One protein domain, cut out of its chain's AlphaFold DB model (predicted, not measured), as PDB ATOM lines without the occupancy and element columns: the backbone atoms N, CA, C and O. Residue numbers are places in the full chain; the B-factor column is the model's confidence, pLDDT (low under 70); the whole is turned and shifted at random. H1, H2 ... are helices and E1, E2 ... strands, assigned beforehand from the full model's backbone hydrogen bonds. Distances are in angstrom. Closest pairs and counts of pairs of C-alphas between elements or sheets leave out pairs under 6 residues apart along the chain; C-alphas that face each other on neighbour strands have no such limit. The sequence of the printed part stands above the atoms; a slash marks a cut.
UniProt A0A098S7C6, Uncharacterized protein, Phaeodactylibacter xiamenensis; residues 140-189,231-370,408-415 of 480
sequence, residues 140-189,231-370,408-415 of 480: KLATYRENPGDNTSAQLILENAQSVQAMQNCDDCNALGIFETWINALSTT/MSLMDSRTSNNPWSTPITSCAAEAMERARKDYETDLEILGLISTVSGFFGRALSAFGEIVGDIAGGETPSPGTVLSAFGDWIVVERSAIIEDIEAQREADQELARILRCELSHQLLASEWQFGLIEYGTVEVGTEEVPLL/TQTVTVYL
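Overview. This is residues 140 to 189, 231 to 370 and 408 to 415 of the 480 residues of an uncharacterized protein of Phaeodactylibacter xiamenensis (UniProt A0A098S7C6). The long helix H9 runs through the middle of a helical body; H8 folds back beside it, and H6 and H7 follow one another along these two, making a bundle of four helices. On one side of H9 the helical hairpin of H2 and H3 packs through H2, with short H1 at the end where H2 begins; H5 slants across residues 333 to 340 of H9, joining H4 to the bundle, and the two-stranded antiparallel ribbon of E1 and E2 packs on H7. The printed part has 198 residues, with nine named helices and then two named strands along the chain, H1 to H9, E1 and E2; the class is mostly helix. The whole is compact, with a radius of gyration of the C-alphas of 17.7 A, and rounded, spanning 49 by 43 by 32 A.

Arrangement. H1, residues 140 to 143, touches H2, residues 153 to 164, which meets it with residues 153 to 155 alone; the closest C-alphas, of Ala 142 and Ala 154, are 4.9 A apart. H2 and H3, residues 175 to 186, form a helical hairpin at a shallow tilt of 21 degrees, closest at the C-alphas of Ala 154 and Ile 183, 6.9 A apart. With residues 175 to 179 alone, H3 touches H4, residues 231 to 238, at a steep tilt of 56 degrees; the closest C-alphas, of Ala 175 and Met 231, are 6.6 A apart. H4 and H5, residues 246 to 261, form a hairpin, closest at the C-alphas of Met 231 and Thr 248, 5.5 A apart. H5 and H6, residues 266 to 276, only just touch, with 3 pairs of C-alphas within 8 A, the closest those of Arg 259 and Leu 269, 6.5 A apart. H6 and H7, residues 278 to 294, meet only through their link. H7 and H8, residues 301 to 327, form a hairpin at a shallow tilt of 34.8 degrees, only just short of steep; the closest C-alphas, of Phe 286 and Phe 308, are 6.1 A apart. H8 and H9, residues 331 to 353, run opposite ways at 5 degrees, a shallow tilt, with the C-alphas of Arg 327 and Ala 334 closest at 5.2 A. H9 is the hub, touching H2, H5, H6, H7 and H8; the closest C-alphas of H9 and H2, of Ser 342 and Ala 161, are 4.8 A apart. E1, residues 361 to 368, and E2, residues 408 to 415, are antiparallel neighbours, with N 365 and O 411 at 3.0 A and N 409 and O 367 at 2.8 A, within hydrogen-bond range. The closest C-alphas of H7 and E2, of Gly 287 and Val 413, are 4.0 A apart. Every O i to N i+4 pair is within range in H3 to H9; in H2 it is 7 of 8, and H1 is too short for such a pair.

Along the chain. H1 begins at C-alpha 140 (176.215, 173.319, 114.139). H8 is 38.2 A long from first to last C-alpha, H9 32.4 A, H7 23.8 A and H5 22.4 A. H9 ends at C-alpha 353 (170.244, 169.585, 121.718). E1 is 21.2 A long; E2, 16.9 A long, bends by 73 degrees at residue 412 and ends at C-alpha 415 (166.125, 176.680, 131.393).

Size, cuts and confidence. The two C-alphas farthest apart, of Pro 148 and Thr 264, are 53.6 A apart. Residues 190 to 230 are not printed, with 22.6 A between C-alphas 189 and 231, and neither are residues 371 to 407, with 8.9 A between C-alphas 370 and 408. Of the links printed whole, no link is long. The mean pLDDT of the printed part is 80.7; 36 residues are under 70, among them residues 294 to 302 and 356 to 365.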
ATOM      1  N   LYS A 140     175.162 174.278 113.792       90.75
ATOM      2  CA  LYS A 140     176.215 173.319 114.139       90.75
ATOM      3  C   LYS A 140     175.670 171.897 114.294       90.75
ATOM      4  O   LYS A 140     176.256 170.983 113.726       90.75
ATOM      5  N   LEU A 141     174.542 171.699 114.980       89.69
ATOM      6  CA  LEU A 141     173.867 170.396 115.081       89.69
ATOM      7  C   LEU A 141     173.473 169.847 113.706       89.69
ATOM      8  O   LEU A 141     173.522 168.634 113.488       89.69
ATOM      9  N   ALA A 142     173.074 170.728 112.787       91.06
ATOM     10  CA  ALA A 142     172.617 170.362 111.455       91.06
ATOM     11  C   ALA A 142     173.749 170.100 110.452       91.06
ATOM     12  O   ALA A 142     173.536 169.328 109.514       91.06
ATOM     13  N   THR A 143     174.932 170.701 110.625       88.94
ATOM     14  CA  THR A 143     176.030 170.633 109.645       88.94
ATOM     15  C   THR A 143     177.269 169.882 110.129       88.94
ATOM     16  O   THR A 143     177.969 169.289 109.302       88.94
ATOM     17  N   TYR A 144     177.557 169.873 111.434       87.38
ATOM     18  CA  TYR A 144     178.780 169.286 111.976       87.38
ATOM     19  C   TYR A 144     178.775 167.758 111.880       87.38
ATOM     20  O   TYR A 144     177.803 167.089 112.230       87.38
ATOM     21  N   ARG A 145     179.907 167.208 111.431       84.94
ATOM     22  CA  ARG A 145     180.185 165.770 111.369       84.94
ATOM     23  C   ARG A 145     181.581 165.524 111.911       84.94
ATOM     24  O   ARG A 145     182.513 166.228 111.524       84.94
ATOM     25  N   GLU A 146     181.731 164.506 112.753       81.38
ATOM     26  CA  GLU A 146     183.055 164.092 113.223       81.38
ATOM     27  C   GLU A 146     183.893 163.520 112.071       81.38
ATOM     28  O   GLU A 146     185.047 163.916 111.900       81.38
ATOM     29  N   ASN A 147     183.308 162.642 111.241       83.25
ATOM     30  CA  ASN A 147     183.967 162.090 110.057       83.25
ATOM     31  C   ASN A 147     183.143 162.273 108.770       83.25
ATOM     32  O   ASN A 147     181.909 162.332 108.799       83.25
ATOM     33  N   PRO A 148     183.807 162.311 107.595       80.25
ATOM     34  CA  PRO A 148     183.119 162.302 106.309       80.25
ATOM     35  C   PRO A 148     182.226 161.062 106.159       80.25
ATOM     36  O   PRO A 148     182.725 159.939 106.095       80.25
ATOM     37  N   GLY A 149     180.915 161.278 106.050       78.19
ATOM     38  CA  GLY A 149     179.914 160.218 105.895       78.19
ATOM     39  C   GLY A 149     179.106 159.907 107.154       78.19
ATOM     40  O   GLY A 149     178.084 159.240 107.025       78.19
ATOM     41  N   ASP A 150     179.502 160.428 108.318       86.50
ATOM     42  CA  ASP A 150     178.703 160.311 109.542       86.50
ATOM     43  C   ASP A 150     177.422 161.152 109.433       86.50
ATOM     44  O   ASP A 150     177.378 162.155 108.705       86.50
ATOM     45  N   ASN A 151     176.387 160.738 110.165       87.62
ATOM     46  CA  ASN A 151     175.179 161.530 110.364       87.62
ATOM     47  C   ASN A 151     175.481 162.719 111.284       87.62
ATOM     48  O   ASN A 151     176.258 162.599 112.232       87.62
ATOM     49  N   THR A 152     174.858 163.864 111.014       89.88
ATOM     50  CA  THR A 152     174.880 165.001 111.944       89.88
ATOM     51  C   THR A 152     173.979 164.717 113.145       89.88
ATOM     52  O   THR A 152     173.092 163.863 113.077       89.88
ATOM     53  N   SER A 153     174.160 165.443 114.250       88.69
ATOM     54  CA  SER A 153     173.288 165.301 115.424       88.69
ATOM     55  C   SER A 153     171.818 165.533 115.068       88.69
ATOM     56  O   SER A 153     170.969 164.753 115.481       88.69
ATOM     57  N   ALA A 154     171.512 166.523 114.222       90.62
ATOM     58  CA  ALA A 154     170.143 166.750 113.754       90.62
ATOM     59  C   ALA A 154     169.587 165.581 112.914       90.62
ATOM     60  O   ALA A 154     168.396 165.286 112.985       90.62
ATOM     61  N   GLN A 155     170.434 164.895 112.135       91.50
ATOM     62  CA  GLN A 155     170.027 163.693 111.399       91.50
ATOM     63  C   GLN A 155     169.741 162.519 112.343       91.50
ATOM     64  O   GLN A 155     168.763 161.812 112.133       91.50
ATOM     65  N   LEU A 156     170.532 162.345 113.406       89.69
ATOM     66  CA  LEU A 156     170.272 161.323 114.428       89.69
ATOM     67  C   LEU A 156     168.961 161.592 115.187       89.69
ATOM     68  O   LEU A 156     168.179 160.667 115.397       89.69
ATOM     69  N   ILE A 157     168.688 162.855 115.528       89.62
ATOM     70  CA  ILE A 157     167.423 163.290 116.144       89.62
ATOM     71  C   ILE A 157     166.228 162.951 115.234       89.62
ATOM     72  O   ILE A 157     165.221 162.393 115.674       89.62
ATOM     73  N   LEU A 158     166.350 163.232 113.933       90.81
ATOM     74  CA  LEU A 158     165.328 162.875 112.952       90.81
ATOM     75  C   LEU A 158     165.128 161.355 112.846       90.81
ATOM     76  O   LEU A 158     163.988 160.893 112.848       90.81
ATOM     77  N   GLU A 159     166.207 160.571 112.775       89.94
ATOM     78  CA  GLU A 159     166.142 159.104 112.725       89.94
ATOM     79  C   GLU A 159     165.445 158.529 113.970       89.94
ATOM     80  O   GLU A 159     164.613 157.620 113.859       89.94
ATOM     81  N   ASN A 160     165.713 159.100 115.150       87.12
ATOM     82  CA  ASN A 160     165.037 158.740 116.394       87.12
ATOM     83  C   ASN A 160     163.527 158.998 116.314       87.12
ATOM     84  O   ASN A 160     162.744 158.095 116.628       87.12
ATOM     85  N   ALA A 161     163.107 160.176 115.844       89.81
ATOM     86  CA  ALA A 161     161.694 160.512 115.659       89.81
ATOM     87  C   ALA A 161     161.007 159.608 114.619       89.81
ATOM     88  O   ALA A 161     159.917 159.083 114.862       89.81
ATOM     89  N   GLN A 162     161.665 159.345 113.487       88.62
ATOM     90  CA  GLN A 162     161.156 158.465 112.430       88.62
ATOM     91  C   GLN A 162     161.019 157.007 112.894       88.62
ATOM     92  O   GLN A 162     160.104 156.303 112.460       88.62
ATOM     93  N   SER A 163     161.872 156.542 113.814       87.38
ATOM     94  CA  SER A 163     161.798 155.172 114.342       87.38
ATOM     95  C   SER A 163     160.472 154.866 115.057       87.38
ATOM     96  O   SER A 163     159.991 153.732 115.007       87.38
ATOM     97  N   VAL A 164     159.830 155.885 115.644       85.62
ATOM     98  CA  VAL A 164     158.511 155.780 116.295       85.62
ATOM     99  C   VAL A 164     157.409 155.490 115.269       85.62
ATOM    100  O   VAL A 164     156.449 154.764 115.549       85.62
ATOM    101  N   GLN A 165     157.568 155.995 114.045       77.69
ATOM    102  CA  GLN A 165     156.574 155.884 112.980       77.69
ATOM    103  C   GLN A 165     156.597 154.534 112.255       77.69
ATOM    104  O   GLN A 165     155.717 154.285 111.438       77.69
ATOM    105  N   ALA A 166     157.566 153.648 112.526       56.44
ATOM    106  CA  ALA A 166     157.788 152.418 111.764       56.44
ATOM    107  C   ALA A 166     156.492 151.587 111.573       56.44
ATOM    108  O   ALA A 166     156.087 150.848 112.470       56.44
ATOM    109  N   MET A 167     155.901 151.692 110.365       50.59
ATOM    110  CA  MET A 167     154.657 151.076 109.838       50.59
ATOM    111  C   MET A 167     153.354 151.906 109.875       50.59
ATOM    112  O   MET A 167     152.334 151.418 109.389       50.59
ATOM    113  N   GLN A 168     153.362 153.139 110.375       62.12
ATOM    114  CA  GLN A 168     152.190 154.019 110.473       62.12
ATOM    115  C   GLN A 168     152.387 155.248 109.571       62.12
ATOM    116  O   GLN A 168     153.415 155.916 109.646       62.12
ATOM    117  N   ASN A 169     151.429 155.535 108.682       67.38
ATOM    118  CA  ASN A 169     151.538 156.668 107.761       67.38
ATOM    119  C   ASN A 169     151.232 157.985 108.499       67.38
ATOM    120  O   ASN A 169     150.062 158.306 108.714       67.38
ATOM    121  N   CYS A 170     152.267 158.726 108.902       73.69
ATOM    122  CA  CYS A 170     152.149 160.035 109.563       73.69
ATOM    123  C   CYS A 170     152.179 161.222 108.582       73.69
ATOM    124  O   CYS A 170     152.381 162.370 108.982       73.69
ATOM    125  N   ASP A 171     151.949 160.952 107.295       68.81
ATOM    126  CA  ASP A 171     152.004 161.941 106.216       68.81
ATOM    127  C   ASP A 171     150.914 163.027 106.293       68.81
ATOM    128  O   ASP A 171     151.016 164.023 105.579       68.81
ATOM    129  N   ASP A 172     149.887 162.875 107.137       70.31
ATOM    130  CA  ASP A 172     148.721 163.777 107.164       70.31
ATOM    131  C   ASP A 172     149.101 165.248 107.378       70.31
ATOM    132  O   ASP A 172     148.567 166.127 106.701       70.31
ATOM    133  N   CYS A 173     150.052 165.503 108.283       80.38
ATOM    134  CA  CYS A 173     150.580 166.843 108.556       80.38
ATOM    135  C   CYS A 173     152.033 167.017 108.069       80.38
ATOM    136  O   CYS A 173     152.532 168.139 108.013       80.38
ATOM    137  N   ASN A 174     152.711 165.918 107.702       82.81
ATOM    138  CA  ASN A 174     154.065 165.862 107.129       82.81
ATOM    139  C   ASN A 174     155.147 166.681 107.878       82.81
ATOM    140  O   ASN A 174     156.094 167.180 107.265       82.81
ATOM    141  N   ALA A 175     155.044 166.830 109.205       83.75
ATOM    142  CA  ALA A 175     155.994 167.642 109.971       83.75
ATOM    143  C   ALA A 175     157.425 167.077 109.898       83.75
ATOM    144  O   ALA A 175     158.362 167.821 109.606       83.75
ATOM    145  N   LEU A 176     157.594 165.756 110.068       86.69
ATOM    146  CA  LEU A 176     158.913 165.114 109.966       86.69
ATOM    147  C   LEU A 176     159.519 165.237 108.565       86.69
ATOM    148  O   LEU A 176     160.708 165.510 108.457       86.69
ATOM    149  N   GLY A 177     158.733 165.078 107.495       89.25
ATOM    150  CA  GLY A 177     159.249 165.222 106.129       89.25
ATOM    151  C   GLY A 177     159.652 166.663 105.799       89.25
ATOM    152  O   GLY A 177     160.627 166.900 105.077       89.25
ATOM    153  N   ILE A 178     158.950 167.652 106.362       89.62
ATOM    154  CA  ILE A 178     159.316 169.070 106.244       89.62
ATOM    155  C   ILE A 178     160.610 169.366 107.010       89.62
ATOM    156  O   ILE A 178     161.488 170.044 106.463       89.62
ATOM    157  N   PHE A 179     160.750 168.830 108.225       91.31
ATOM    158  CA  PHE A 179     161.972 168.945 109.020       91.31
ATOM    159  C   PHE A 179     163.153 168.225 108.350       91.31
ATOM    160  O   PHE A 179     164.224 168.803 108.206       91.31
ATOM    161  N   GLU A 180     162.953 167.017 107.824       91.81
ATOM    162  CA  GLU A 180     163.952 166.288 107.035       91.81
ATOM    163  C   GLU A 180     164.429 167.110 105.839       91.81
ATOM    164  O   GLU A 180     165.629 167.266 105.613       91.81
ATOM    165  N   THR A 181     163.493 167.695 105.088       91.25
ATOM    166  CA  THR A 181     163.823 168.574 103.959       91.25
ATOM    167  C   THR A 181     164.657 169.773 104.415       91.25
ATOM    168  O   THR A 181     165.554 170.210 103.694       91.25
ATOM    169  N   TRP A 182     164.378 170.312 105.603       90.88
ATOM    170  CA  TRP A 182     165.128 171.424 106.174       90.88
ATOM    171  C   TRP A 182     166.559 171.033 106.560       90.88
ATOM    172  O   TRP A 182     167.507 171.658 106.082       90.88
ATOM    173  N   ILE A 183     166.734 169.960 107.336       91.00
ATOM    174  CA  ILE A 183     168.056 169.461 107.747       91.00
ATOM    175  C   ILE A 183     168.890 169.025 106.535       91.00
ATOM    176  O   ILE A 183     170.092 169.291 106.455       91.00
ATOM    177  N   ASN A 184     168.259 168.415 105.532       88.25
ATOM    178  CA  ASN A 184     168.932 168.063 104.286       88.25
ATOM    179  C   ASN A 184     169.366 169.305 103.496       88.25
ATOM    180  O   ASN A 184     170.454 169.306 102.924       88.25
ATOM    181  N   ALA A 185     168.577 170.385 103.484       86.75
ATOM    182  CA  ALA A 185     168.976 171.639 102.839       86.75
ATOM    183  C   ALA A 185     170.217 172.256 103.513       86.75
ATOM    184  O   ALA A 185     171.179 172.602 102.817       86.75
ATOM    185  N   LEU A 186     170.233 172.295 104.852       85.50
ATOM    186  CA  LEU A 186     171.370 172.762 105.656       85.50
ATOM    187  C   LEU A 186     172.641 171.936 105.406       85.50
ATOM    188  O   LEU A 186     173.741 172.479 105.332       85.50
ATOM    189  N   SER A 187     172.495 170.628 105.203       73.44
ATOM    190  CA  SER A 187     173.620 169.706 105.029       73.44
ATOM    191  C   SER A 187     174.043 169.453 103.576       73.44
ATOM    192  O   SER A 187     174.941 168.644 103.360       73.44
ATOM    193  N   THR A 188     173.440 170.099 102.564       69.50
ATOM    194  CA  THR A 188     173.767 169.816 101.145       69.50
ATOM    195  C   THR A 188     173.859 171.027 100.218       69.50
ATOM    196  O   THR A 188     174.618 170.978  99.253       69.50
ATOM    197  N   THR A 189     173.101 172.105 100.453       56.78
ATOM    198  CA  THR A 189     172.843 173.118  99.404       56.78
ATOM    199  C   THR A 189     173.780 174.334  99.475       56.78
ATOM    200  O   THR A 189     174.005 175.003  98.468       56.78
ATOM    201  N   MET A 231     156.790 172.581 115.324       86.12
ATOM    202  CA  MET A 231     155.769 172.603 114.270       86.12
ATOM    203  C   MET A 231     155.453 174.034 113.823       86.12
ATOM    204  O   MET A 231     155.394 174.278 112.619       86.12
ATOM    205  N   SER A 232     155.345 174.979 114.764       86.69
ATOM    206  CA  SER A 232     155.170 176.408 114.463       86.69
ATOM    207  C   SER A 232     156.363 176.970 113.677       86.69
ATOM    208  O   SER A 232     156.187 177.666 112.676       86.69
ATOM    209  N   LEU A 233     157.591 176.578 114.034       89.81
ATOM    210  CA  LEU A 233     158.785 176.938 113.263       89.81
ATOM    211  C   LEU A 233     158.714 176.406 111.816       89.81
ATOM    212  O   LEU A 233     159.021 177.125 110.860       89.81
ATOM    213  N   MET A 234     158.282 175.153 111.628       90.56
ATOM    214  CA  MET A 234     158.127 174.544 110.296       90.56
ATOM    215  C   MET A 234     156.994 175.183 109.483       90.56
ATOM    216  O   MET A 234     157.114 175.347 108.260       90.56
ATOM    217  N   ASP A 235     155.921 175.589 110.153       90.31
ATOM    218  CA  ASP A 235     154.818 176.356 109.589       90.31
ATOM    219  C   ASP A 235     155.306 177.699 109.032       90.31
ATOM    220  O   ASP A 235     155.124 177.994 107.842       90.31
ATOM    221  N   SER A 236     156.021 178.474 109.852       89.56
ATOM    222  CA  SER A 236     156.617 179.743 109.437       89.56
ATOM    223  C   SER A 236     157.585 179.544 108.276       89.56
ATOM    224  O   SER A 236     157.503 180.265 107.280       89.56
ATOM    225  N   ARG A 237     158.445 178.517 108.326       89.62
ATOM    226  CA  ARG A 237     159.410 178.208 107.260       89.62
ATOM    227  C   ARG A 237     158.751 177.885 105.919       89.62
ATOM    228  O   ARG A 237     159.258 178.309 104.875       89.62
ATOM    229  N   THR A 238     157.659 177.129 105.898       87.56
ATOM    230  CA  THR A 238     157.060 176.634 104.643       87.56
ATOM    231  C   THR A 238     155.998 177.561 104.063       87.56
ATOM    232  O   THR A 238     155.801 177.584 102.846       87.56
ATOM    233  N   SER A 239     155.357 178.382 104.892       85.19
ATOM    234  CA  SER A 239     154.275 179.258 104.449       85.19
ATOM    235  C   SER A 239     154.754 180.571 103.831       85.19
ATOM    236  O   SER A 239     155.801 181.109 104.182       85.19
ATOM    237  N   ASN A 240     153.955 181.141 102.925       80.69
ATOM    238  CA  ASN A 240     154.152 182.519 102.458       80.69
ATOM    239  C   ASN A 240     153.710 183.559 103.499       80.69
ATOM    240  O   ASN A 240     154.132 184.707 103.422       80.69
ATOM    241  N   ASN A 241     152.837 183.167 104.430       86.25
ATOM    242  CA  ASN A 241     152.487 183.963 105.594       86.25
ATOM    243  C   ASN A 241     153.220 183.364 106.805       86.25
ATOM    244  O   ASN A 241     152.810 182.296 107.254       86.25
ATOM    245  N   PRO A 242     154.260 184.016 107.346       84.12
ATOM    246  CA  PRO A 242     155.056 183.453 108.440       84.12
ATOM    247  C   PRO A 242     154.255 183.276 109.744       84.12
ATOM    248  O   PRO A 242     154.699 182.575 110.648       84.12
ATOM    249  N   TRP A 243     153.049 183.847 109.813       86.88
ATOM    250  CA  TRP A 243     152.106 183.740 110.929       86.88
ATOM    251  C   TRP A 243     151.053 182.631 110.770       86.88
ATOM    252  O   TRP A 243     150.160 182.508 111.602       86.88
ATOM    253  N   SER A 244     151.055 181.875 109.666       87.38
ATOM    254  CA  SER A 244     150.094 180.777 109.490       87.38
ATOM    255  C   SER A 244     150.551 179.522 110.219       87.38
ATOM    256  O   SER A 244     151.741 179.250 110.189       87.38
ATOM    257  N   THR A 245     149.615 178.710 110.712       88.94
ATOM    258  CA  THR A 245     149.902 177.508 111.516       88.94
ATOM    259  C   THR A 245     149.309 176.192 110.953       88.94
ATOM    260  O   THR A 245     148.715 175.428 111.714       88.94
ATOM    261  N   PRO A 246     149.333 175.911 109.632       89.38
ATOM    262  CA  PRO A 246     148.607 174.769 109.060       89.38
ATOM    263  C   PRO A 246     149.040 173.387 109.581       89.38
ATOM    264  O   PRO A 246     148.180 172.532 109.790       89.38
ATOM    265  N   ILE A 247     150.336 173.150 109.791       88.38
ATOM    266  CA  ILE A 247     150.884 171.897 110.330       88.38
ATOM    267  C   ILE A 247     150.467 171.759 111.792       88.38
ATOM    268  O   ILE A 247     149.934 170.720 112.181       88.38
ATOM    269  N   THR A 248     150.644 172.826 112.576       88.12
ATOM    270  CA  THR A 248     150.263 172.865 113.993       88.12
ATOM    271  C   THR A 248     148.764 172.605 114.165       88.12
ATOM    272  O   THR A 248     148.366 171.756 114.960       88.12
ATOM    273  N   SER A 249     147.914 173.268 113.371       88.75
ATOM    274  CA  SER A 249     146.463 173.057 113.396       88.75
ATOM    275  C   SER A 249     146.075 171.640 112.964       88.75
ATOM    276  O   SER A 249     145.206 171.043 113.588       88.75
ATOM    277  N   CYS A 250     146.738 171.069 111.953       89.06
ATOM    278  CA  CYS A 250     146.502 169.688 111.521       89.06
ATOM    279  C   CYS A 250     146.769 168.673 112.646       89.06
ATOM    280  O   CYS A 250     145.933 167.803 112.898       89.06
ATOM    281  N   ALA A 251     147.902 168.806 113.346       85.88
ATOM    282  CA  ALA A 251     148.261 167.918 114.452       85.88
ATOM    283  C   ALA A 251     147.287 168.067 115.635       85.88
ATOM    284  O   ALA A 251     146.765 167.072 116.141       85.88
ATOM    285  N   ALA A 252     146.965 169.311 116.008       85.88
ATOM    286  CA  ALA A 252     146.021 169.602 117.084       85.88
ATOM    287  C   ALA A 252     144.613 169.050 116.791       85.88
ATOM    288  O   ALA A 252     144.005 168.418 117.651       85.88
ATOM    289  N   GLU A 253     144.102 169.217 115.565       89.25
ATOM    290  CA  GLU A 253     142.789 168.696 115.166       89.25
ATOM    291  C   GLU A 253     142.714 167.162 115.196       89.25
ATOM    292  O   GLU A 253     141.652 166.604 115.485       89.25
ATOM    293  N   ALA A 254     143.812 166.466 114.882       88.00
ATOM    294  CA  ALA A 254     143.871 165.009 114.965       88.00
ATOM    295  C   ALA A 254     143.789 164.527 116.424       88.00
ATOM    296  O   ALA A 254     143.004 163.625 116.725       88.00
ATOM    297  N   MET A 255     144.540 165.166 117.326       86.31
ATOM    298  CA  MET A 255     144.519 164.854 118.758       86.31
ATOM    299  C   MET A 255     143.178 165.196 119.411       86.31
ATOM    300  O   MET A 255     142.648 164.395 120.177       86.31
ATOM    301  N   GLU A 256     142.592 166.341 119.068       86.50
ATOM    302  CA  GLU A 256     141.287 166.759 119.587       86.50
ATOM    303  C   GLU A 256     140.169 165.808 119.145       86.50
ATOM    304  O   GLU A 256     139.303 165.420 119.929       86.50
ATOM    305  N   ARG A 257     140.214 165.351 117.889       86.94
ATOM    306  CA  ARG A 257     139.277 164.333 117.403       86.94
ATOM    307  C   ARG A 257     139.422 163.025 118.175       86.94
ATOM    308  O   ARG A 257     138.409 162.462 118.573       86.94
ATOM    309  N   ALA A 258     140.655 162.576 118.419       86.50
ATOM    310  CA  ALA A 258     140.908 161.372 119.204       86.50
ATOM    311  C   ALA A 258     140.385 161.506 120.646       86.50
ATOM    312  O   ALA A 258     139.727 160.591 121.130       86.50
ATOM    313  N   ARG A 259     140.594 162.652 121.311       82.75
ATOM    314  CA  ARG A 259     140.024 162.916 122.648       82.75
ATOM    315  C   ARG A 259     138.507 162.788 122.642       82.75
ATOM    316  O   ARG A 259     137.945 162.084 123.472       82.75
ATOM    317  N   LYS A 260     137.857 163.407 121.659       84.06
ATOM    318  CA  LYS A 260     136.402 163.394 121.529       84.06
ATOM    319  C   LYS A 260     135.826 162.009 121.230       84.06
ATOM    320  O   LYS A 260     134.799 161.641 121.792       84.06
ATOM    321  N   ASP A 261     136.463 161.240 120.350       87.56
ATOM    322  CA  ASP A 261     136.001 159.890 120.003       87.56
ATOM    323  C   ASP A 261     136.090 158.926 121.205       87.56
ATOM    324  O   ASP A 261     135.335 157.953 121.277       87.56
ATOM    325  N   TYR A 262     136.954 159.241 122.179       82.94
ATOM    326  CA  TYR A 262     137.226 158.448 123.377       82.94
ATOM    327  C   TYR A 262     136.884 159.162 124.694       82.94
ATOM    328  O   TYR A 262     137.374 158.763 125.746       82.94
ATOM    329  N   GLU A 263     135.980 160.149 124.669       75.56
ATOM    330  CA  GLU A 263     135.635 161.010 125.821       75.56
ATOM    331  C   GLU A 263     135.215 160.233 127.091       75.56
ATOM    332  O   GLU A 263     135.341 160.716 128.211       75.56
ATOM    333  N   THR A 264     134.748 158.987 126.948       74.31
ATOM    334  CA  THR A 264     134.347 158.134 128.085       74.31
ATOM    335  C   THR A 264     135.356 157.048 128.476       74.31
ATOM    336  O   THR A 264     135.115 156.328 129.448       74.31
ATOM    337  N   ASP A 265     136.450 156.886 127.729       77.56
ATOM    338  CA  ASP A 265     137.455 155.844 127.958       77.56
ATOM    339  C   ASP A 265     138.679 156.417 128.683       77.56
ATOM    340  O   ASP A 265     139.621 156.927 128.079       77.56
ATOM    341  N   LEU A 266     138.656 156.335 130.016       71.19
ATOM    342  CA  LEU A 266     139.697 156.906 130.876       71.19
ATOM    343  C   LEU A 266     141.095 156.323 130.623       71.19
ATOM    344  O   LEU A 266     142.080 157.019 130.857       71.19
ATOM    345  N   GLU A 267     141.196 155.070 130.174       76.88
ATOM    346  CA  GLU A 267     142.489 154.446 129.876       76.88
ATOM    347  C   GLU A 267     143.095 155.069 128.615       76.88
ATOM    348  O   GLU A 267     144.257 155.485 128.612       76.88
ATOM    349  N   ILE A 268     142.277 155.232 127.572       82.31
ATOM    350  CA  ILE A 268     142.694 155.863 126.317       82.31
ATOM    351  C   ILE A 268     142.989 157.353 126.508       82.31
ATOM    352  O   ILE A 268     143.997 157.846 125.999       82.31
ATOM    353  N   LEU A 269     142.166 158.072 127.273       76.69
ATOM    354  CA  LEU A 269     142.425 159.475 127.603       76.69
ATOM    355  C   LEU A 269     143.727 159.642 128.400       76.69
ATOM    356  O   LEU A 269     144.486 160.579 128.144       76.69
ATOM    357  N   GLY A 270     144.023 158.708 129.310       75.06
ATOM    358  CA  GLY A 270     145.306 158.644 130.009       75.06
ATOM    359  C   GLY A 270     146.479 158.505 129.039       75.06
ATOM    360  O   GLY A 270     147.425 159.288 129.104       75.06
ATOM    361  N   LEU A 271     146.389 157.584 128.074       85.06
ATOM    362  CA  LEU A 271     147.417 157.408 127.045       85.06
ATOM    363  C   LEU A 271     147.566 158.641 126.136       85.06
ATOM    364  O   LEU A 271     148.689 159.038 125.827       85.06
ATOM    365  N   ILE A 272     146.463 159.283 125.737       85.12
ATOM    366  CA  ILE A 272     146.482 160.541 124.971       85.12
ATOM    367  C   ILE A 272     147.220 161.639 125.747       85.12
ATOM    368  O   ILE A 272     148.060 162.343 125.178       85.12
ATOM    369  N   SER A 273     146.933 161.786 127.043       80.62
ATOM    370  CA  SER A 273     147.611 162.744 127.922       80.62
ATOM    371  C   SER A 273     149.101 162.416 128.059       80.62
ATOM    372  O   SER A 273     149.942 163.303 127.926       80.62
ATOM    373  N   THR A 274     149.452 161.136 128.202       83.75
ATOM    374  CA  THR A 274     150.846 160.681 128.188       83.75
ATOM    375  C   THR A 274     151.531 161.056 126.872       83.75
ATOM    376  O   THR A 274     152.599 161.656 126.876       83.75
ATOM    377  N   VAL A 275     150.940 160.786 125.716       87.50
ATOM    378  CA  VAL A 275     151.578 161.112 124.434       87.50
ATOM    379  C   VAL A 275     151.733 162.626 124.235       87.50
ATOM    380  O   VAL A 275     152.840 163.089 123.972       87.50
ATOM    381  N   SER A 276     150.660 163.400 124.425       83.69
ATOM    382  CA  SER A 276     150.680 164.863 124.236       83.69
ATOM    383  C   SER A 276     151.526 165.606 125.278       83.69
ATOM    384  O   SER A 276     152.133 166.623 124.966       83.69
ATOM    385  N   GLY A 277     151.635 165.078 126.500       78.50
ATOM    386  CA  GLY A 277     152.447 165.647 127.578       78.50
ATOM    387  C   GLY A 277     153.907 165.182 127.602       78.50
ATOM    388  O   GLY A 277     154.586 165.396 128.606       78.50
ATOM    389  N   PHE A 278     154.397 164.492 126.562       86.69
ATOM    390  CA  PHE A 278     155.756 163.933 126.554       86.69
ATOM    391  C   PHE A 278     156.838 165.005 126.749       86.69
ATOM    392  O   PHE A 278     157.733 164.796 127.564       86.69
ATOM    393  N   PHE A 279     156.736 166.162 126.085       82.75
ATOM    394  CA  PHE A 279     157.712 167.249 126.245       82.75
ATOM    395  C   PHE A 279     157.780 167.767 127.690       82.75
ATOM    396  O   PHE A 279     158.866 167.893 128.250       82.75
ATOM    397  N   GLY A 280     156.630 167.977 128.341       77.31
ATOM    398  CA  GLY A 280     156.584 168.386 129.752       77.31
ATOM    399  C   GLY A 280     157.217 167.349 130.689       77.31
ATOM    400  O   GLY A 280     157.943 167.705 131.617       77.31
ATOM    401  N   ARG A 281     157.030 166.049 130.407       81.12
ATOM    402  CA  ARG A 281     157.730 164.978 131.139       81.12
ATOM    403  C   ARG A 281     159.227 164.980 130.884       81.12
ATOM    404  O   ARG A 281     159.984 164.777 131.825       81.12
ATOM    405  N   ALA A 282     159.643 165.232 129.647       84.38
ATOM    406  CA  ALA A 282     161.049 165.350 129.291       84.38
ATOM    407  C   ALA A 282     161.709 166.508 130.050       84.38
ATOM    408  O   ALA A 282     162.771 166.324 130.635       84.38
ATOM    409  N   LEU A 283     161.035 167.654 130.144       78.00
ATOM    410  CA  LEU A 283     161.483 168.795 130.936       78.00
ATOM    411  C   LEU A 283     161.590 168.459 132.434       78.00
ATOM    412  O   LEU A 283     162.626 168.717 133.047       78.00
ATOM    413  N   SER A 284     160.572 167.809 133.009       76.69
ATOM    414  CA  SER A 284     160.595 167.358 134.410       76.69
ATOM    415  C   SER A 284     161.738 166.372 134.680       76.69
ATOM    416  O   SER A 284     162.491 166.544 135.636       76.69
ATOM    417  N   ALA A 285     161.903 165.363 133.823       81.50
ATOM    418  CA  ALA A 285     162.949 164.353 133.954       81.50
ATOM    419  C   ALA A 285     164.345 164.958 133.793       81.50
ATOM    420  O   ALA A 285     165.260 164.603 134.534       81.50
ATOM    421  N   PHE A 286     164.511 165.904 132.865       78.06
ATOM    422  CA  PHE A 286     165.752 166.653 132.729       78.06
ATOM    423  C   PHE A 286     166.075 167.384 134.034       78.06
ATOM    424  O   PHE A 286     167.170 167.231 134.561       78.06
ATOM    425  N   GLY A 287     165.102 168.086 134.620       72.94
ATOM    426  CA  GLY A 287     165.248 168.740 135.919       72.94
ATOM    427  C   GLY A 287     165.669 167.811 137.063       72.94
ATOM    428  O   GLY A 287     166.590 168.125 137.823       72.94
ATOM    429  N   GLU A 288     165.054 166.632 137.156       77.06
ATOM    430  CA  GLU A 288     165.398 165.609 138.152       77.06
ATOM    431  C   GLU A 288     166.821 165.068 137.963       77.06
ATOM    432  O   GLU A 288     167.608 165.062 138.910       77.06
ATOM    433  N   ILE A 289     167.188 164.692 136.732       78.75
ATOM    434  CA  ILE A 289     168.534 164.206 136.378       78.75
ATOM    435  C   ILE A 289     169.592 165.239 136.766       78.75
ATOM    436  O   ILE A 289     170.654 164.907 137.295       78.75
ATOM    437  N   VAL A 290     169.293 166.507 136.518       74.06
ATOM    438  CA  VAL A 290     170.165 167.626 136.851       74.06
ATOM    439  C   VAL A 290     170.321 167.772 138.354       74.06
ATOM    440  O   VAL A 290     171.453 167.854 138.829       74.06
ATOM    441  N   GLY A 291     169.220 167.763 139.105       70.88
ATOM    442  CA  GLY A 291     169.247 167.825 140.566       70.88
ATOM    443  C   GLY A 291     170.033 166.669 141.192       70.88
ATOM    444  O   GLY A 291     170.859 166.894 142.084       70.88
ATOM    445  N   ASP A 292     169.834 165.456 140.677       73.25
ATOM    446  CA  ASP A 292     170.471 164.230 141.160       73.25
ATOM    447  C   ASP A 292     171.974 164.186 140.863       73.25
ATOM    448  O   ASP A 292     172.768 163.796 141.725       73.25
ATOM    449  N   ILE A 293     172.388 164.602 139.660       72.69
ATOM    450  CA  ILE A 293     173.806 164.641 139.280       72.69
ATOM    451  C   ILE A 293     174.514 165.824 139.946       72.69
ATOM    452  O   ILE A 293     175.693 165.705 140.286       72.69
ATOM    453  N   ALA A 294     173.824 166.952 140.145       59.69
ATOM    454  CA  ALA A 294     174.440 168.153 140.686       59.69
ATOM    455  C   ALA A 294     174.965 167.923 142.100       59.69
ATOM    456  O   ALA A 294     176.117 168.239 142.350       59.69
ATOM    457  N   GLY A 295     174.195 167.371 143.045       53.91
ATOM    458  CA  GLY A 295     174.706 167.044 144.392       53.91
ATOM    459  C   GLY A 295     175.467 168.169 145.144       53.91
ATOM    460  O   GLY A 295     176.090 167.896 146.169       53.91
ATOM    461  N   GLY A 296     175.433 169.420 144.653       53.50
ATOM    462  CA  GLY A 296     176.231 170.569 145.104       53.50
ATOM    463  C   GLY A 296     177.383 171.044 144.187       53.50
ATOM    464  O   GLY A 296     177.942 172.103 144.465       53.50
ATOM    465  N   GLU A 297     177.736 170.333 143.113       56.47
ATOM    466  CA  GLU A 297     178.717 170.727 142.083       56.47
ATOM    467  C   GLU A 297     178.035 170.877 140.709       56.47
ATOM    468  O   GLU A 297     176.966 170.322 140.475       56.47
ATOM    469  N   THR A 298     178.616 171.650 139.783       58.88
ATOM    470  CA  THR A 298     178.077 171.781 138.418       58.88
ATOM    471  C   THR A 298     178.296 170.460 137.664       58.88
ATOM    472  O   THR A 298     179.458 170.101 137.441       58.88
ATOM    473  N   PRO A 299     177.235 169.719 137.276       63.03
ATOM    474  CA  PRO A 299     177.358 168.499 136.484       63.03
ATOM    475  C   PRO A 299     178.204 168.716 135.235       63.03
ATOM    476  O   PRO A 299     178.139 169.775 134.609       63.03
ATOM    477  N   SER A 300     178.936 167.686 134.803       65.25
ATOM    478  CA  SER A 300     179.471 167.714 133.442       65.25
ATOM    479  C   SER A 300     178.283 167.613 132.466       65.25
ATOM    480  O   SER A 300     177.505 166.657 132.587       65.25
ATOM    481  N   PRO A 301     178.102 168.547 131.511       63.50
ATOM    482  CA  PRO A 301     176.901 168.548 130.671       63.50
ATOM    483  C   PRO A 301     176.770 167.277 129.817       63.50
ATOM    484  O   PRO A 301     175.666 166.799 129.582       63.50
ATOM    485  N   GLY A 302     177.892 166.639 129.457       68.81
ATOM    486  CA  GLY A 302     177.880 165.346 128.762       68.81
ATOM    487  C   GLY A 302     177.301 164.202 129.597       68.81
ATOM    488  O   GLY A 302     176.682 163.297 129.046       68.81
ATOM    489  N   THR A 303     177.444 164.240 130.925       74.06
ATOM    490  CA  THR A 303     176.806 163.255 131.814       74.06
ATOM    491  C   THR A 303     175.296 163.461 131.869       74.06
ATOM    492  O   THR A 303     174.557 162.485 131.790       74.06
ATOM    493  N   VAL A 304     174.848 164.717 131.964       75.38
ATOM    494  CA  VAL A 304     173.418 165.065 131.996       75.38
ATOM    495  C   VAL A 304     172.744 164.665 130.687       75.38
ATOM    496  O   VAL A 304     171.754 163.943 130.713       75.38
ATOM    497  N   LEU A 305     173.316 165.051 129.544       74.56
ATOM    498  CA  LEU A 305     172.761 164.730 128.227       74.56
ATOM    499  C   LEU A 305     172.752 163.223 127.950       74.56
ATOM    500  O   LEU A 305     171.793 162.717 127.376       74.56
ATOM    501  N   SER A 306     173.772 162.483 128.400       79.62
ATOM    502  CA  SER A 306     173.773 161.019 128.293       79.62
ATOM    503  C   SER A 306     172.662 160.387 129.135       79.62
ATOM    504  O   SER A 306     171.941 159.534 128.630       79.62
ATOM    505  N   ALA A 307     172.510 160.800 130.397       82.81
ATOM    506  CA  ALA A 307     171.463 160.278 131.276       82.81
ATOM    507  C   ALA A 307     170.060 160.628 130.760       82.81
ATOM    508  O   ALA A 307     169.146 159.808 130.819       82.81
ATOM    509  N   PHE A 308     169.903 161.829 130.207       84.25
ATOM    510  CA  PHE A 308     168.663 162.262 129.582       84.25
ATOM    511  C   PHE A 308     168.351 161.476 128.304       84.25
ATOM    512  O   PHE A 308     167.216 161.043 128.115       84.25
ATOM    513  N   GLY A 309     169.355 161.204 127.466       83.81
ATOM    514  CA  GLY A 309     169.210 160.326 126.306       83.81
ATOM    515  C   GLY A 309     168.764 158.911 126.689       83.81
ATOM    516  O   GLY A 309     167.864 158.356 126.056       83.81
ATOM    517  N   ASP A 310     169.324 158.345 127.764       87.12
ATOM    518  CA  ASP A 310     168.894 157.045 128.295       87.12
ATOM    519  C   ASP A 310     167.431 157.080 128.773       87.12
ATOM    520  O   ASP A 310     166.662 156.159 128.480       87.12
ATOM    521  N   TRP A 311     167.023 158.154 129.461       90.75
ATOM    522  CA  TRP A 311     165.634 158.358 129.882       90.75
ATOM    523  C   TRP A 311     164.680 158.433 128.683       90.75
ATOM    524  O   TRP A 311     163.692 157.698 128.659       90.75
ATOM    525  N   ILE A 312     165.010 159.230 127.655       89.12
ATOM    526  CA  ILE A 312     164.208 159.348 126.426       89.12
ATOM    527  C   ILE A 312     163.973 157.969 125.806       89.12
ATOM    528  O   ILE A 312     162.848 157.642 125.424       89.12
ATOM    529  N   VAL A 313     165.019 157.143 125.703       88.88
ATOM    530  CA  VAL A 313     164.919 155.810 125.095       88.88
ATOM    531  C   VAL A 313     163.962 154.913 125.878       88.88
ATOM    532  O   VAL A 313     163.133 154.243 125.257       88.88
ATOM    533  N   VAL A 314     164.064 154.900 127.211       89.62
ATOM    534  CA  VAL A 314     163.207 154.085 128.089       89.62
ATOM    535  C   VAL A 314     161.755 154.547 128.018       89.62
ATOM    536  O   VAL A 314     160.873 153.729 127.752       89.62
ATOM    537  N   GLU A 315     161.516 155.845 128.196       90.75
ATOM    538  CA  GLU A 315     160.176 156.434 128.220       90.75
ATOM    539  C   GLU A 315     159.465 156.237 126.875       90.75
ATOM    540  O   GLU A 315     158.344 155.730 126.812       90.75
ATOM    541  N   ARG A 316     160.152 156.539 125.766       91.50
ATOM    542  CA  ARG A 316     159.638 156.303 124.410       91.50
ATOM    543  C   ARG A 316     159.248 154.840 124.206       91.50
ATOM    544  O   ARG A 316     158.206 154.563 123.618       91.50
ATOM    545  N   SER A 317     160.089 153.900 124.639       91.00
ATOM    546  CA  SER A 317     159.816 152.470 124.472       91.00
ATOM    547  C   SER A 317     158.588 152.010 125.259       91.00
ATOM    548  O   SER A 317     157.812 151.230 124.708       91.00
ATOM    549  N   ALA A 318     158.383 152.516 126.477       90.50
ATOM    550  CA  ALA A 318     157.195 152.216 127.277       90.50
ATOM    551  C   ALA A 318     155.913 152.724 126.597       90.50
ATOM    552  O   ALA A 318     154.983 151.956 126.370       90.50
ATOM    553  N   ILE A 319     155.904 153.983 126.148       91.38
ATOM    554  CA  ILE A 319     154.733 154.570 125.476       91.38
ATOM    555  C   ILE A 319     154.419 153.836 124.166       91.38
ATOM    556  O   ILE A 319     153.258 153.616 123.827       91.38
ATOM    557  N   ILE A 320     155.443 153.428 123.408       91.38
ATOM    558  CA  ILE A 320     155.244 152.634 122.189       91.38
ATOM    559  C   ILE A 320     154.586 151.284 122.500       91.38
ATOM    560  O   ILE A 320     153.760 150.837 121.702       91.38
ATOM    561  N   GLU A 321     154.946 150.635 123.609       91.56
ATOM    562  CA  GLU A 321     154.322 149.382 124.048       91.56
ATOM    563  C   GLU A 321     152.836 149.591 124.372       91.56
ATOM    564  O   GLU A 321     151.999 148.839 123.865       91.56
ATOM    565  N   ASP A 322     152.497 150.664 125.092       90.38
ATOM    566  CA  ASP A 322     151.109 151.023 125.409       90.38
ATOM    567  C   ASP A 322     150.289 151.327 124.143       90.38
ATOM    568  O   ASP A 322     149.161 150.854 123.982       90.38
ATOM    569  N   ILE A 323     150.871 152.055 123.182       90.69
ATOM    570  CA  ILE A 323     150.221 152.320 121.891       90.69
ATOM    571  C   ILE A 323     150.001 151.019 121.102       90.69
ATOM    572  O   ILE A 323     148.961 150.838 120.467       90.69
ATOM    573  N   GLU A 324     150.967 150.098 121.111       89.25
ATOM    574  CA  GLU A 324     150.835 148.812 120.419       89.25
ATOM    575  C   GLU A 324     149.781 147.907 121.060       89.25
ATOM    576  O   GLU A 324     149.070 147.213 120.328       89.25
ATOM    577  N   ALA A 325     149.621 147.960 122.386       87.75
ATOM    578  CA  ALA A 325     148.532 147.282 123.080       87.75
ATOM    579  C   ALA A 325     147.158 147.804 122.623       87.75
ATOM    580  O   ALA A 325     146.241 147.010 122.406       87.75
ATOM    581  N   GLN A 326     147.033 149.115 122.379       84.56
ATOM    582  CA  GLN A 326     145.791 149.715 121.873       84.56
ATOM    583  C   GLN A 326     145.551 149.497 120.376       84.56
ATOM    584  O   GLN A 326     144.408 149.500 119.915       84.56
ATOM    585  N   ARG A 327     146.602 149.235 119.593       82.12
ATOM    586  CA  ARG A 327     146.498 149.056 118.136       82.12
ATOM    587  C   ARG A 327     145.575 147.906 117.724       82.12
ATOM    588  O   ARG A 327     145.012 147.938 116.629       82.12
ATOM    589  N   GLU A 328     145.441 146.869 118.552       80.56
ATOM    590  CA  GLU A 328     144.509 145.766 118.274       80.56
ATOM    591  C   GLU A 328     143.039 146.209 118.343       80.56
ATOM    592  O   GLU A 328     142.205 145.645 117.629       80.56
ATOM    593  N   ALA A 329     142.734 147.217 119.164       83.75
ATOM    594  CA  ALA A 329     141.398 147.778 119.326       83.75
ATOM    595  C   ALA A 329     141.112 148.888 118.303       83.75
ATOM    596  O   ALA A 329     140.057 148.862 117.666       83.75
ATOM    597  N   ASP A 330     142.056 149.813 118.103       89.50
ATOM    598  CA  ASP A 330     141.934 150.897 117.128       89.50
ATOM    599  C   ASP A 330     143.280 151.257 116.477       89.50
ATOM    600  O   ASP A 330     144.191 151.829 117.081       89.50
ATOM    601  N   GLN A 331     143.388 150.937 115.188       89.06
ATOM    602  CA  GLN A 331     144.573 151.229 114.385       89.06
ATOM    603  C   GLN A 331     144.755 152.725 114.118       89.06
ATOM    604  O   GLN A 331     145.900 153.164 113.995       89.06
ATOM    605  N   GLU A 332     143.663 153.484 114.014       88.62
ATOM    606  CA  GLU A 332     143.701 154.912 113.706       88.62
ATOM    607  C   GLU A 332     144.138 155.718 114.926       88.62
ATOM    608  O   GLU A 332     145.042 156.545 114.814       88.62
ATOM    609  N   LEU A 333     143.599 155.414 116.108       90.19
ATOM    610  CA  LEU A 333     144.093 155.989 117.360       90.19
ATOM    611  C   LEU A 333     145.590 155.705 117.548       90.19
ATOM    612  O   LEU A 333     146.370 156.624 117.792       90.19
ATOM    613  N   ALA A 334     146.020 154.451 117.372       90.69
ATOM    614  CA  ALA A 334     147.432 154.092 117.505       90.69
ATOM    615  C   ALA A 334     148.334 154.825 116.494       90.69
ATOM    616  O   ALA A 334     149.485 155.145 116.802       90.69
ATOM    617  N   ARG A 335     147.820 155.107 115.289       90.25
ATOM    618  CA  ARG A 335     148.501 155.935 114.288       90.25
ATOM    619  C   ARG A 335     148.663 157.367 114.783       90.25
ATOM    620  O   ARG A 335     149.791 157.844 114.839       90.25
ATOM    621  N   ILE A 336     147.562 158.011 115.180       90.50
ATOM    622  CA  ILE A 336     147.533 159.395 115.680       90.50
ATOM    623  C   ILE A 336     148.522 159.561 116.841       90.50
ATOM    624  O   ILE A 336     149.376 160.445 116.799       90.50
ATOM    625  N   LEU A 337     148.479 158.651 117.820       91.69
ATOM    626  CA  LEU A 337     149.361 158.673 118.989       91.69
ATOM    627  C   LEU A 337     150.844 158.518 118.624       91.69
ATOM    628  O   LEU A 337     151.692 159.203 119.188       91.69
ATOM    629  N   ARG A 338     151.188 157.653 117.662       91.19
ATOM    630  CA  ARG A 338     152.580 157.536 117.194       91.19
ATOM    631  C   ARG A 338     153.061 158.778 116.463       91.19
ATOM    632  O   ARG A 338     154.220 159.153 116.629       91.19
ATOM    633  N   CYS A 339     152.199 159.403 115.666       89.75
ATOM    634  CA  CYS A 339     152.553 160.636 114.976       89.75
ATOM    635  C   CYS A 339     152.806 161.760 115.985       89.75
ATOM    636  O   CYS A 339     153.858 162.394 115.926       89.75
ATOM    637  N   GLU A 340     151.921 161.929 116.966       89.81
ATOM    638  CA  GLU A 340     152.103 162.929 118.017       89.81
ATOM    639  C   GLU A 340     153.357 162.661 118.858       89.81
ATOM    640  O   GLU A 340     154.184 163.556 119.019       89.81
ATOM    641  N   LEU A 341     153.585 161.415 119.294       91.44
ATOM    642  CA  LEU A 341     154.808 161.056 120.022       91.44
ATOM    643  C   LEU A 341     156.067 161.371 119.203       91.44
ATOM    644  O   LEU A 341     157.052 161.852 119.755       91.44
ATOM    645  N   SER A 342     156.045 161.131 117.888       91.12
ATOM    646  CA  SER A 342     157.181 161.459 117.019       91.12
ATOM    647  C   SER A 342     157.455 162.966 116.949       91.12
ATOM    648  O   SER A 342     158.617 163.366 116.938       91.12
ATOM    649  N   HIS A 343     156.412 163.804 116.957       88.44
ATOM    650  CA  HIS A 343     156.555 165.261 116.967       88.44
ATOM    651  C   HIS A 343     157.078 165.768 118.315       88.44
ATOM    652  O   HIS A 343     158.010 166.570 118.342       88.44
ATOM    653  N   GLN A 344     156.527 165.260 119.420       87.75
ATOM    654  CA  GLN A 344     156.959 165.606 120.776       87.75
ATOM    655  C   GLN A 344     158.411 165.186 121.034       87.75
ATOM    656  O   GLN A 344     159.182 165.940 121.630       87.75
ATOM    657  N   LEU A 345     158.812 164.010 120.539       89.75
ATOM    658  CA  LEU A 345     160.190 163.529 120.620       89.75
ATOM    659  C   LEU A 345     161.144 164.415 119.814       89.75
ATOM    660  O   LEU A 345     162.182 164.814 120.335       89.75
ATOM    661  N   LEU A 346     160.772 164.758 118.575       89.25
ATOM    662  CA  LEU A 346     161.567 165.651 117.733       89.25
ATOM    663  C   LEU A 346     161.758 167.021 118.400       89.25
ATOM    664  O   LEU A 346     162.878 167.520 118.452       89.25
ATOM    665  N   ALA A 347     160.679 167.610 118.923       87.56
ATOM    666  CA  ALA A 347     160.734 168.889 119.625       87.56
ATOM    667  C   ALA A 347     161.628 168.809 120.871       87.56
ATOM    668  O   ALA A 347     162.491 169.662 121.049       87.56
ATOM    669  N   SER A 348     161.476 167.757 121.682       86.12
ATOM    670  CA  SER A 348     162.291 167.540 122.883       86.12
ATOM    671  C   SER A 348     163.776 167.440 122.531       86.12
ATOM    672  O   SER A 348     164.577 168.252 122.986       86.12
ATOM    673  N   GLU A 349     164.155 166.480 121.684       87.44
ATOM    674  CA  GLU A 349     165.561 166.262 121.335       87.44
ATOM    675  C   GLU A 349     166.187 167.484 120.641       87.44
ATOM    676  O   GLU A 349     167.359 167.776 120.882       87.44
ATOM    677  N   TRP A 350     165.420 168.236 119.839       87.88
ATOM    678  CA  TRP A 350     165.878 169.502 119.262       87.88
ATOM    679  C   TRP A 350     166.168 170.549 120.341       87.88
ATOM    680  O   TRP A 350     167.295 171.033 120.406       87.88
ATOM    681  N   GLN A 351     165.199 170.860 121.213       84.81
ATOM    682  CA  GLN A 351     165.361 171.877 122.262       84.81
ATOM    683  C   GLN A 351     166.527 171.556 123.199       84.81
ATOM    684  O   GLN A 351     167.389 172.398 123.439       84.81
ATOM    685  N   PHE A 352     166.609 170.316 123.687       81.19
ATOM    686  CA  PHE A 352     167.697 169.910 124.582       81.19
ATOM    687  C   PHE A 352     169.045 169.803 123.860       81.19
ATOM    688  O   PHE A 352     170.088 169.974 124.487       81.19
ATOM    689  N   GLY A 353     169.041 169.564 122.545       81.31
ATOM    690  CA  GLY A 353     170.244 169.585 121.718       81.31
ATOM    691  C   GLY A 353     170.872 170.974 121.587       81.31
ATOM    692  O   GLY A 353     172.086 171.062 121.402       81.31
ATOM    693  N   LEU A 354     170.077 172.047 121.699       81.50
ATOM    694  CA  LEU A 354     170.556 173.433 121.614       81.50
ATOM    695  C   LEU A 354     171.287 173.907 122.875       81.50
ATOM    696  O   LEU A 354     172.011 174.895 122.807       81.50
ATOM    697  N   ILE A 355     171.139 173.215 124.005       74.38
ATOM    698  CA  ILE A 355     171.789 173.597 125.262       74.38
ATOM    699  C   ILE A 355     173.313 173.473 125.110       74.38
ATOM    700  O   ILE A 355     173.861 172.376 124.964       74.38
ATOM    701  N   GLU A 356     174.016 174.610 125.158       60.00
ATOM    702  CA  GLU A 356     175.471 174.652 125.026       60.00
ATOM    703  C   GLU A 356     176.176 174.116 126.289       60.00
ATOM    704  O   GLU A 356     175.787 174.335 127.440       60.00
ATOM    705  N   TYR A 357     177.268 173.379 126.071       41.88
ATOM    706  CA  TYR A 357     178.075 172.785 127.130       41.88
ATOM    707  C   TYR A 357     178.777 173.870 127.971       41.88
ATOM    708  O   TYR A 357     179.871 174.312 127.630       41.88
ATOM    709  N   GLY A 358     178.198 174.223 129.124       42.12
ATOM    710  CA  GLY A 358     178.852 175.038 130.162       42.12
ATOM    711  C   GLY A 358     178.173 176.368 130.498       42.12
ATOM    712  O   GLY A 358     178.611 177.041 131.432       42.12
ATOM    713  N   THR A 359     177.099 176.721 129.798       51.22
ATOM    714  CA  THR A 359     176.299 177.941 129.983       51.22
ATOM    715  C   THR A 359     174.881 177.542 130.365       51.22
ATOM    716  O   THR A 359     173.954 177.624 129.573       51.22
ATOM    717  N   VAL A 360     174.707 177.017 131.580       54.28
ATOM    718  CA  VAL A 360     173.391 176.533 132.018       54.28
ATOM    719  C   VAL A 360     172.875 177.378 133.167       54.28
ATOM    720  O   VAL A 360     173.476 177.405 134.245       54.28
ATOM    721  N   GLU A 361     171.757 178.061 132.933       58.91
ATOM    722  CA  GLU A 361     170.984 178.704 133.988       58.91
ATOM    723  C   GLU A 361     170.037 177.677 134.615       58.91
ATOM    724  O   GLU A 361     169.294 176.967 133.937       58.91
ATOM    725  N   VAL A 362     170.107 177.552 135.941       63.91
ATOM    726  CA  VAL A 362     169.173 176.731 136.715       63.91
ATOM    727  C   VAL A 362     168.000 177.620 137.096       63.91
ATOM    728  O   VAL A 362     168.186 178.609 137.807       63.91
ATOM    729  N   GLY A 363     166.809 177.246 136.651       66.88
ATOM    730  CA  GLY A 363     165.569 177.934 136.965       66.88
ATOM    731  C   GLY A 363     164.505 176.987 137.493       66.88
ATOM    732  O   GLY A 363     164.782 175.855 137.902       66.88
ATOM    733  N   THR A 364     163.274 177.480 137.504       68.81
ATOM    734  CA  THR A 364     162.100 176.699 137.874       68.81
ATOM    735  C   THR A 364     161.010 176.891 136.842       68.81
ATOM    736  O   THR A 364     160.707 178.037 136.530       68.81
ATOM    737  N   GLU A 365     160.405 175.797 136.391       68.62
ATOM    738  CA  GLU A 365     159.277 175.806 135.455       68.62
ATOM    739  C   GLU A 365     158.029 175.216 136.101       68.62
ATOM    740  O   GLU A 365     158.121 174.276 136.897       68.62
ATOM    741  N   GLU A 366     156.869 175.763 135.747       73.00
ATOM    742  CA  GLU A 366     155.573 175.164 136.058       73.00
ATOM    743  C   GLU A 366     155.244 174.148 134.971       73.00
ATOM    744  O   GLU A 366     154.852 174.500 133.863       73.00
ATOM    745  N   VAL A 367     155.402 172.868 135.285       66.31
ATOM    746  CA  VAL A 367     155.062 171.793 134.350       66.31
ATOM    747  C   VAL A 367     153.739 171.157 134.753       66.31
ATOM    748  O   VAL A 367     153.517 170.950 135.950       66.31
ATOM    749  N   PRO A 368     152.863 170.795 133.799       66.00
ATOM    750  CA  PRO A 368     151.701 169.973 134.096       66.00
ATOM    751  C   PRO A 368     152.118 168.724 134.870       66.00
ATOM    752  O   PRO A 368     153.101 168.058 134.530       66.00
ATOM    753  N   LEU A 369     151.375 168.394 135.922       65.25
ATOM    754  CA  LEU A 369     151.605 167.165 136.663       65.25
ATOM    755  C   LEU A 369     151.406 165.944 135.758       65.25
ATOM    756  O   LEU A 369     150.584 165.941 134.835       65.25
ATOM    757  N   LEU A 370     152.134 164.865 136.066       61.41
ATOM    758  CA  LEU A 370     151.956 163.573 135.400       61.41
ATOM    759  C   LEU A 370     150.473 163.170 135.401       61.41
ATOM    760  O   LEU A 370     149.809 163.417 136.407       61.41
ATOM    761  N   THR A 408     149.624 172.176 137.773       75.81
ATOM    762  CA  THR A 408     151.067 172.208 137.539       75.81
ATOM    763  C   THR A 408     151.860 171.928 138.815       75.81
ATOM    764  O   THR A 408     151.352 172.020 139.939       75.81
ATOM    765  N   GLN A 409     153.124 171.554 138.644       69.19
ATOM    766  CA  GLN A 409     154.130 171.534 139.695       69.19
ATOM    767  C   GLN A 409     155.339 172.370 139.283       69.19
ATOM    768  O   GLN A 409     155.794 172.303 138.142       69.19
ATOM    769  N   THR A 410     155.916 173.082 140.249       74.44
ATOM    770  CA  THR A 410     157.200 173.753 140.070       74.44
ATOM    771  C   THR A 410     158.339 172.730 140.107       74.44
ATOM    772  O   THR A 410     158.582 172.107 141.145       74.44
ATOM    773  N   VAL A 411     159.081 172.582 139.014       65.38
ATOM    774  CA  VAL A 411     160.276 171.723 138.933       65.38
ATOM    775  C   VAL A 411     161.528 172.565 138.738       65.38
ATOM    776  O   VAL A 411     161.500 173.571 138.039       65.38
ATOM    777  N   THR A 412     162.643 172.175 139.365       64.19
ATOM    778  CA  THR A 412     163.946 172.785 139.056       64.19
ATOM    779  C   THR A 412     164.418 172.228 137.731       64.19
ATOM    780  O   THR A 412     164.575 171.018 137.622       64.19
ATOM    781  N   VAL A 413     164.657 173.085 136.748       65.00
ATOM    782  CA  VAL A 413     165.101 172.679 135.414       65.00
ATOM    783  C   VAL A 413     166.289 173.520 134.987       65.00
ATOM    784  O   VAL A 413     166.519 174.618 135.498       65.00
ATOM    785  N   TYR A 414     167.057 173.004 134.037       67.88
ATOM    786  CA  TYR A 414     167.880 173.877 133.220       67.88
ATOM    787  C   TYR A 414     166.964 174.569 132.228       67.88
ATOM    788  O   TYR A 414     166.335 173.900 131.406       67.88
ATOM    789  N   LEU A 415     166.874 175.888 132.348       66.44
ATOM    790  CA  LEU A 415     166.125 176.680 131.393       66.44
ATOM    791  C   LEU A 415     166.955 176.736 130.112       66.44
ATOM    792  O   LEU A 415     168.092 177.224 130.169       66.44
TER     793      LEU A 415